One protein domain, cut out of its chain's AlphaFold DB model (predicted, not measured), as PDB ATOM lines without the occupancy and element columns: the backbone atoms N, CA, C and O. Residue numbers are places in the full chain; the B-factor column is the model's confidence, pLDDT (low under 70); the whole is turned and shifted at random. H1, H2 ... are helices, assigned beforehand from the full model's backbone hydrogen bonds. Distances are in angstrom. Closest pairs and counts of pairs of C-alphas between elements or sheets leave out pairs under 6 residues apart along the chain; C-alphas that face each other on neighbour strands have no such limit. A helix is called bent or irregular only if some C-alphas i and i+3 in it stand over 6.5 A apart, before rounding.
ATOM      1  N   ALA A   2      35.199 -18.730  20.712       50.47
ATOM      2  CA  ALA A   2      35.678 -20.126  20.738       50.47
ATOM      3  C   ALA A   2      34.600 -21.196  21.031       50.47
ATOM      4  O   ALA A   2      34.652 -22.290  20.482       50.47
ATOM      5  N   THR A   3      33.602 -20.896  21.865       49.31
ATOM      6  CA  THR A   3      32.588 -21.878  22.304       49.31
ATOM      7  C   THR A   3      31.666 -22.350  21.178       49.31
ATOM      8  O   THR A   3      31.308 -23.524  21.124       49.31
ATOM      9  N   VAL A   4      31.323 -21.459  20.244       49.41
ATOM     10  CA  VAL A   4      30.441 -21.771  19.106       49.41
ATOM     11  C   VAL A   4      31.139 -22.683  18.086       49.41
ATOM     12  O   VAL A   4      30.488 -23.532  17.484       49.41
ATOM     13  N   LEU A   5      32.466 -22.578  17.944       58.97
ATOM     14  CA  LEU A   5      33.245 -23.344  16.962       58.97
ATOM     15  C   LEU A   5      33.401 -24.822  17.350       58.97
ATOM     16  O   LEU A   5      33.266 -25.689  16.492       58.97
ATOM     17  N   TYR A   6      33.603 -25.130  18.636       66.62
ATOM     18  CA  TYR A   6      33.743 -26.522  19.089       66.62
ATOM     19  C   TYR A   6      32.455 -27.333  18.912       66.62
ATOM     20  O   TYR A   6      32.499 -28.468  18.445       66.62
ATOM     21  N   GLY A   7      31.293 -26.749  19.227       73.19
ATOM     22  CA  GLY A   7      30.012 -27.437  19.047       73.19
ATOM     23  C   GLY A   7      29.666 -27.705  17.579       73.19
ATOM     24  O   GLY A   7      28.990 -28.685  17.273       73.19
ATOM     25  N   VAL A   8      30.111 -26.845  16.658       80.12
ATOM     26  CA  VAL A   8      29.958 -27.070  15.211       80.12
ATOM     27  C   VAL A   8      30.928 -28.154  14.737       80.12
ATOM     28  O   VAL A   8      30.468 -29.142  14.175       80.12
ATOM     29  N   GLY A   9      32.216 -28.059  15.081       84.19
ATOM     30  CA  GLY A   9      33.223 -29.044  14.667       84.19
ATOM     31  C   GLY A   9      32.958 -30.466  15.179       84.19
ATOM     32  O   GLY A   9      33.165 -31.432  14.451       84.19
ATOM     33  N   ILE A  10      32.423 -30.622  16.398       87.25
ATOM     34  CA  ILE A  10      32.009 -31.939  16.921       87.25
ATOM     35  C   ILE A  10      30.845 -32.515  16.103       87.25
ATOM     36  O   ILE A  10      30.853 -33.696  15.766       87.25
ATOM     37  N   ARG A  11      29.846 -31.692  15.756       89.00
ATOM     38  CA  ARG A  11      28.696 -32.138  14.955       89.00
ATOM     39  C   ARG A  11      29.095 -32.498  13.527       89.00
ATOM     40  O   ARG A  11      28.596 -33.490  13.008       89.00
ATOM     41  N   GLU A  12      30.015 -31.749  12.928       87.06
ATOM     42  CA  GLU A  12      30.579 -32.060  11.610       87.06
ATOM     43  C   GLU A  12      31.389 -33.359  11.628       87.06
ATOM     44  O   GLU A  12      31.220 -34.196  10.743       87.06
ATOM     45  N   ALA A  13      32.207 -33.582  12.663       87.44
ATOM     46  CA  ALA A  13      32.933 -34.836  12.827       87.44
ATOM     47  C   ALA A  13      31.976 -36.033  12.946       87.44
ATOM     48  O   ALA A  13      32.173 -37.034  12.260       87.44
ATOM     49  N   ILE A  14      30.894 -35.907  13.726       90.62
ATOM     50  CA  ILE A  14      29.851 -36.943  13.826       90.62
ATOM     51  C   ILE A  14      29.182 -37.176  12.463       90.62
ATOM     52  O   ILE A  14      29.057 -38.316  12.024       90.62
ATOM     53  N   ALA A  15      28.792 -36.104  11.767       92.62
ATOM     54  CA  ALA A  15      28.124 -36.188  10.468       92.62
ATOM     55  C   ALA A  15      29.013 -36.789   9.368       92.62
ATOM     56  O   ALA A  15      28.502 -37.392   8.427       92.62
ATOM     57  N   SER A  16      30.337 -36.655   9.486       89.00
ATOM     58  CA  SER A  16      31.292 -37.198   8.515       89.00
ATOM     59  C   SER A  16      31.430 -38.724   8.551       89.00
ATOM     60  O   SER A  16      31.996 -39.293   7.622       89.00
ATOM     61  N   ASN A  17      30.919 -39.383   9.601       89.94
ATOM     62  CA  ASN A  17      31.040 -40.826   9.840       89.94
ATOM     63  C   ASN A  17      32.488 -41.368   9.749       89.94
ATOM     64  O   ASN A  17      32.711 -42.540   9.450       89.94
ATOM     65  N   ASP A  18      33.470 -40.500   9.996       93.62
ATOM     66  CA  ASP A  18      34.902 -40.772   9.910       93.62
ATOM     67  C   ASP A  18      35.473 -40.912  11.326       93.62
ATOM     68  O   ASP A  18      35.555 -39.944  12.089       93.62
ATOM     69  N   LEU A  19      35.846 -42.142  11.682       90.25
ATOM     70  CA  LEU A  19      36.326 -42.472  13.020       90.25
ATOM     71  C   LEU A  19      37.600 -41.695  13.387       90.25
ATOM     72  O   LEU A  19      37.732 -41.251  14.527       90.25
ATOM     73  N   GLU A  20      38.518 -41.500  12.441       90.38
ATOM     74  CA  GLU A  20      39.786 -40.815  12.696       90.38
ATOM     75  C   GLU A  20      39.543 -39.334  13.007       90.38
ATOM     76  O   GLU A  20      40.061 -38.800  13.994       90.38
ATOM     77  N   LYS A  21      38.649 -38.691  12.245       84.50
ATOM     78  CA  LYS A  21      38.228 -37.308  12.512       84.50
ATOM     79  C   LYS A  21      37.508 -37.166  13.844       84.50
ATOM     80  O   LYS A  21      37.775 -36.214  14.577       84.50
ATOM     81  N   MET A  22      36.619 -38.099  14.184       90.44
ATOM     82  CA  MET A  22      35.926 -38.078  15.474       90.44
ATOM     83  C   MET A  22      36.911 -38.169  16.644       90.44
ATOM     84  O   MET A  22      36.784 -37.408  17.603       90.44
ATOM     85  N   VAL A  23      37.914 -39.049  16.555       90.69
ATOM     86  CA  VAL A  23      38.951 -39.190  17.589       90.69
ATOM     87  C   VAL A  23      39.785 -37.915  17.711       90.69
ATOM     88  O   VAL A  23      39.962 -37.414  18.822       90.69
ATOM     89  N   ALA A  24      40.241 -37.343  16.594       88.62
ATOM     90  CA  ALA A  24      41.034 -36.115  16.602       88.62
ATOM     91  C   ALA A  24      40.278 -34.940  17.249       88.62
ATOM     92  O   ALA A  24      40.812 -34.242  18.117       88.62
ATOM     93  N   VAL A  25      39.005 -34.759  16.883       89.88
ATOM     94  CA  VAL A  25      38.154 -33.704  17.453       89.88
ATOM     95  C   VAL A  25      37.866 -33.959  18.934       89.88
ATOM     96  O   VAL A  25      37.882 -33.016  19.729       89.88
ATOM     97  N   ALA A  26      37.660 -35.214  19.341       89.56
ATOM     98  CA  ALA A  26      37.451 -35.567  20.743       89.56
ATOM     99  C   ALA A  26      38.685 -35.266  21.611       89.56
ATOM    100  O   ALA A  26      38.544 -34.697  22.694       89.56
ATOM    101  N   GLU A  27      39.891 -35.595  21.147       91.06
ATOM    102  CA  GLU A  27      41.139 -35.297  21.865       91.06
ATOM    103  C   GLU A  27      41.368 -33.785  22.005       91.06
ATOM    104  O   GLU A  27      41.677 -33.292  23.096       91.06
ATOM    105  N   GLN A  28      41.119 -33.020  20.940       86.44
ATOM    106  CA  GLN A  28      41.203 -31.562  20.996       86.44
ATOM    107  C   GLN A  28      40.182 -30.962  21.980       86.44
ATOM    108  O   GLN A  28      40.514 -30.054  22.753       86.44
ATOM    109  N   ALA A  29      38.948 -31.477  21.986       87.00
ATOM    110  CA  ALA A  29      37.907 -31.039  22.908       87.00
ATOM    111  C   ALA A  29      38.280 -31.345  24.368       87.00
ATOM    112  O   ALA A  29      38.178 -30.461  25.219       87.00
ATOM    113  N   LYS A  30      38.785 -32.554  24.660       87.38
ATOM    114  CA  LYS A  30      39.259 -32.933  26.004       87.38
ATOM    115  C   LYS A  30      40.357 -32.002  26.506       87.38
ATOM    116  O   LYS A  30      40.273 -31.523  27.636       87.38
ATOM    117  N   LYS A  31      41.363 -31.723  25.671       86.81
ATOM    118  CA  LYS A  31      42.453 -30.806  26.022       86.81
ATOM    119  C   LYS A  31      41.919 -29.413  26.343       86.81
ATOM    120  O   LYS A  31      42.236 -28.863  27.386       86.81
ATOM    121  N   THR A  32      41.022 -28.896  25.507       85.62
ATOM    122  CA  THR A  32      40.414 -27.577  25.716       85.62
ATOM    123  C   THR A  32      39.607 -27.507  27.012       85.62
ATOM    124  O   THR A  32      39.704 -26.518  27.735       85.62
ATOM    125  N   ILE A  33      38.827 -28.545  27.334       85.75
ATOM    126  CA  ILE A  33      38.070 -28.619  28.595       85.75
ATOM    127  C   ILE A  33      39.021 -28.608  29.793       85.75
ATOM    128  O   ILE A  33      38.765 -27.908  30.772       85.75
ATOM    129  N   ARG A  34      40.122 -29.363  29.717       86.81
ATOM    130  CA  ARG A  34      41.144 -29.376  30.764       86.81
ATOM    131  C   ARG A  34      41.781 -27.998  30.933       86.81
ATOM    132  O   ARG A  34      41.765 -27.478  32.041       86.81
ATOM    133  N   ASP A  35      42.248 -27.390  29.847       85.06
ATOM    134  CA  ASP A  35      42.903 -26.079  29.877       85.06
ATOM    135  C   ASP A  35      41.955 -24.995  30.431       85.06
ATOM    136  O   ASP A  35      42.359 -24.148  31.225       85.06
ATOM    137  N   GLN A  36      40.663 -25.048  30.079       86.69
ATOM    138  CA  GLN A  36      39.646 -24.150  30.643       86.69
ATOM    139  C   GLN A  36      39.398 -24.396  32.134       86.69
ATOM    140  O   GLN A  36      39.184 -23.438  32.878       86.69
ATOM    141  N   LYS A  37      39.420 -25.654  32.587       87.94
ATOM    142  CA  LYS A  37      39.279 -25.990  34.007       87.94
ATOM    143  C   LYS A  37      40.479 -25.494  34.811       87.94
ATOM    144  O   LYS A  37      40.277 -24.884  35.856       87.94
ATOM    145  N   ASP A  38      41.692 -25.709  34.311       88.00
ATOM    146  CA  ASP A  38      42.924 -25.246  34.956       88.00
ATOM    147  C   ASP A  38      42.939 -23.709  35.046       88.00
ATOM    148  O   ASP A  38      43.223 -23.149  36.104       88.00
ATOM    149  N   LEU A  39      42.509 -23.018  33.983       87.69
ATOM    150  CA  LEU A  39      42.322 -21.565  33.998       87.69
ATOM    151  C   LEU A  39      41.269 -21.117  35.025       87.69
ATOM    152  O   LEU A  39      41.471 -20.119  35.714       87.69
ATOM    153  N   HIS A  40      40.142 -21.827  35.126       91.00
ATOM    154  CA  HIS A  40      39.091 -21.501  36.090       91.00
ATOM    155  C   HIS A  40      39.586 -21.625  37.535       91.00
ATOM    156  O   HIS A  40      39.340 -20.725  38.332       91.00
ATOM    157  N   VAL A  41      40.326 -22.691  37.853       94.00
ATOM    158  CA  VAL A  41      40.940 -22.877  39.177       94.00
ATOM    159  C   VAL A  41      41.915 -21.739  39.480       94.00
ATOM    160  O   VAL A  41      41.774 -21.088  40.513       94.00
ATOM    161  N   ALA A  42      42.824 -21.424  38.553       93.25
ATOM    162  CA  ALA A  42      43.781 -20.331  38.731       93.25
ATOM    163  C   ALA A  42      43.095 -18.964  38.931       93.25
ATOM    164  O   ALA A  42      43.564 -18.130  39.705       93.25
ATOM    165  N   LEU A  43      41.964 -18.723  38.257       91.94
ATOM    166  CA  LEU A  43      41.181 -17.501  38.442       91.94
ATOM    167  C   LEU A  43      40.551 -17.431  39.838       91.94
ATOM    168  O   LEU A  43      40.562 -16.362  40.445       91.94
ATOM    169  N   VAL A  44      40.012 -18.541  40.348       96.69
ATOM    170  CA  VAL A  44      39.451 -18.600  41.707       96.69
ATOM    171  C   VAL A  44      40.537 -18.312  42.743       96.69
ATOM    172  O   VAL A  44      40.350 -17.430  43.577       96.69
ATOM    173  N   GLU A  45      41.701 -18.956  42.631       96.81
ATOM    174  CA  GLU A  45      42.842 -18.711  43.525       96.81
ATOM    175  C   GLU A  45      43.297 -17.243  43.499       96.81
ATOM    176  O   GLU A  45      43.569 -16.643  44.542       96.81
ATOM    177  N   LEU A  46      43.339 -16.633  42.309       95.00
ATOM    178  CA  LEU A  46      43.666 -15.218  42.154       95.00
ATOM    179  C   LEU A  46      42.635 -14.311  42.841       95.00
ATOM    180  O   LEU A  46      43.013 -13.344  43.507       95.00
ATOM    181  N   LEU A  47      41.341 -14.594  42.679       97.12
ATOM    182  CA  LEU A  47      40.268 -13.810  43.295       97.12
ATOM    183  C   LEU A  47      40.297 -13.913  44.823       97.12
ATOM    184  O   LEU A  47      40.173 -12.885  45.492       97.12
ATOM    185  N   ASP A  48      40.544 -15.105  45.365       96.88
ATOM    186  CA  ASP A  48      40.705 -15.318  46.805       96.88
ATOM    187  C   ASP A  48      41.916 -14.550  47.356       96.88
ATOM    188  O   ASP A  48      41.820 -13.878  48.388       96.88
ATOM    189  N   ALA A  49      43.049 -14.565  46.646       96.69
ATOM    190  CA  ALA A  49      44.227 -13.786  47.026       96.69
ATOM    191  C   ALA A  49      43.951 -12.269  47.018       96.69
ATOM    192  O   ALA A  49      44.377 -11.550  47.927       96.69
ATOM    193  N   ILE A  50      43.208 -11.773  46.023       97.12
ATOM    194  CA  ILE A  50      42.786 -10.366  45.949       97.12
ATOM    195  C   ILE A  50      41.881 -10.007  47.133       97.12
ATOM    196  O   ILE A  50      42.064  -8.952  47.744       97.12
ATOM    197  N   ASP A  51      40.912 -10.857  47.469       96.25
ATOM    198  CA  ASP A  51      39.989 -10.625  48.581       96.25
ATOM    199  C   ASP A  51      40.720 -10.600  49.933       96.25
ATOM    200  O   ASP A  51      40.525  -9.682  50.736       96.25
ATOM    201  N   ALA A  52      41.662 -11.525  50.143       96.25
ATOM    202  CA  ALA A  52      42.523 -11.544  51.322       96.25
ATOM    203  C   ALA A  52      43.369 -10.265  51.461       96.25
ATOM    204  O   ALA A  52      43.573  -9.779  52.575       96.25
ATOM    205  N   LEU A  53      43.851  -9.692  50.351       94.69
ATOM    206  CA  LEU A  53      44.570  -8.414  50.363       94.69
ATOM    207  C   LEU A  53      43.646  -7.227  50.649       94.69
ATOM    208  O   LEU A  53      44.040  -6.317  51.377       94.69
ATOM    209  N   LYS A  54      42.418  -7.233  50.120       91.62
ATOM    210  CA  LYS A  54      41.428  -6.179  50.383       91.62
ATOM    211  C   LYS A  54      41.001  -6.142  51.846       91.62
ATOM    212  O   LYS A  54      40.914  -5.059  52.399       91.62
ATOM    213  N   LYS A  55      40.791  -7.301  52.476       87.56
ATOM    214  CA  LYS A  55      40.424  -7.416  53.902       87.56
ATOM    215  C   LYS A  55      41.545  -7.020  54.870       87.56
ATOM    216  O   LYS A  55      41.284  -6.827  56.051       87.56
ATOM    217  N   LYS A  56      42.792  -6.952  54.389       75.69
ATOM    218  CA  LYS A  56      43.955  -6.481  55.159       75.69
ATOM    219  C   LYS A  56      44.151  -4.960  55.100       75.69
ATOM    220  O   LYS A  56      45.035  -4.462  55.795       75.69
ATOM    221  N   LYS A  57      43.392  -4.248  54.262       53.72
ATOM    222  CA  LYS A  57      43.322  -2.782  54.224       53.72
ATOM    223  C   LYS A  57      42.142  -2.289  55.047       53.72
ATOM    224  O   LYS A  57      42.284  -1.179  55.598       53.72
TER     225      LYS A  57
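This is residues 2 to 57 of the 57 residues of the protein "DUF1843 domain-containing protein" of Flavobacterium sp. AJR (UniProt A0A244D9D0). A lopsided helical hairpin: the short helix H1 comes first, the chain turns tightly, and the long helix H2 folds back beside H1 and then runs on far past it as a single straight arm. H1 packs on the first part of H2, residues 21 to 29, and residues 33 to 57, of which 33 to 54 belong to H2, stick out alone. The printed part has 56 residues, with two named helices in the order H1, H2 and no named strand; the class is all helix. The whole is extended, a rod with a radius of gyration of the C-alphas of 18.0 A and spans of 59 by 17 by 9 A.

H1, residues 2 to 15, and H2, residues 19 to 54, form a helical hairpin, two helices that follow each other and run opposite ways. Their lines stand at a shallow tilt of 21 degrees. They touch with 9 pairs of C-alphas within 8 A, and H2 touches H1 with residues 21 to 29 alone. The closest C-alphas of the two are those of Ala 13 and Met 22, 5.1 A apart. Their centres are 18.6 A apart. In H2 every O i to N i+4 pair is within hydrogen-bond range, and in H1 8 of 10 are.

H1 begins with C-alpha 2 at (35.678, -20.126, 20.738) and ends with C-alpha 15 at (28.124, -36.188, 10.468), 20.5 A from first to last C-alpha. H2 begins with C-alpha 19 at (36.326, -42.472, 13.020) and ends with C-alpha 54 at (41.428, -6.179, 50.383), 52.3 A from first to last C-alpha. Neither helix is bent.

The two C-alphas farthest apart are those of Asn 17 and Lys 57, at 59.7 A. The printed part has no cut, and the link from H1 to H2, 3 residues, is tight. Residues 15 to 20 stand free, as do residues 33 to 57. The mean pLDDT of the printed part is 85.9; residues 2 to 6 and residue 57 are under 70.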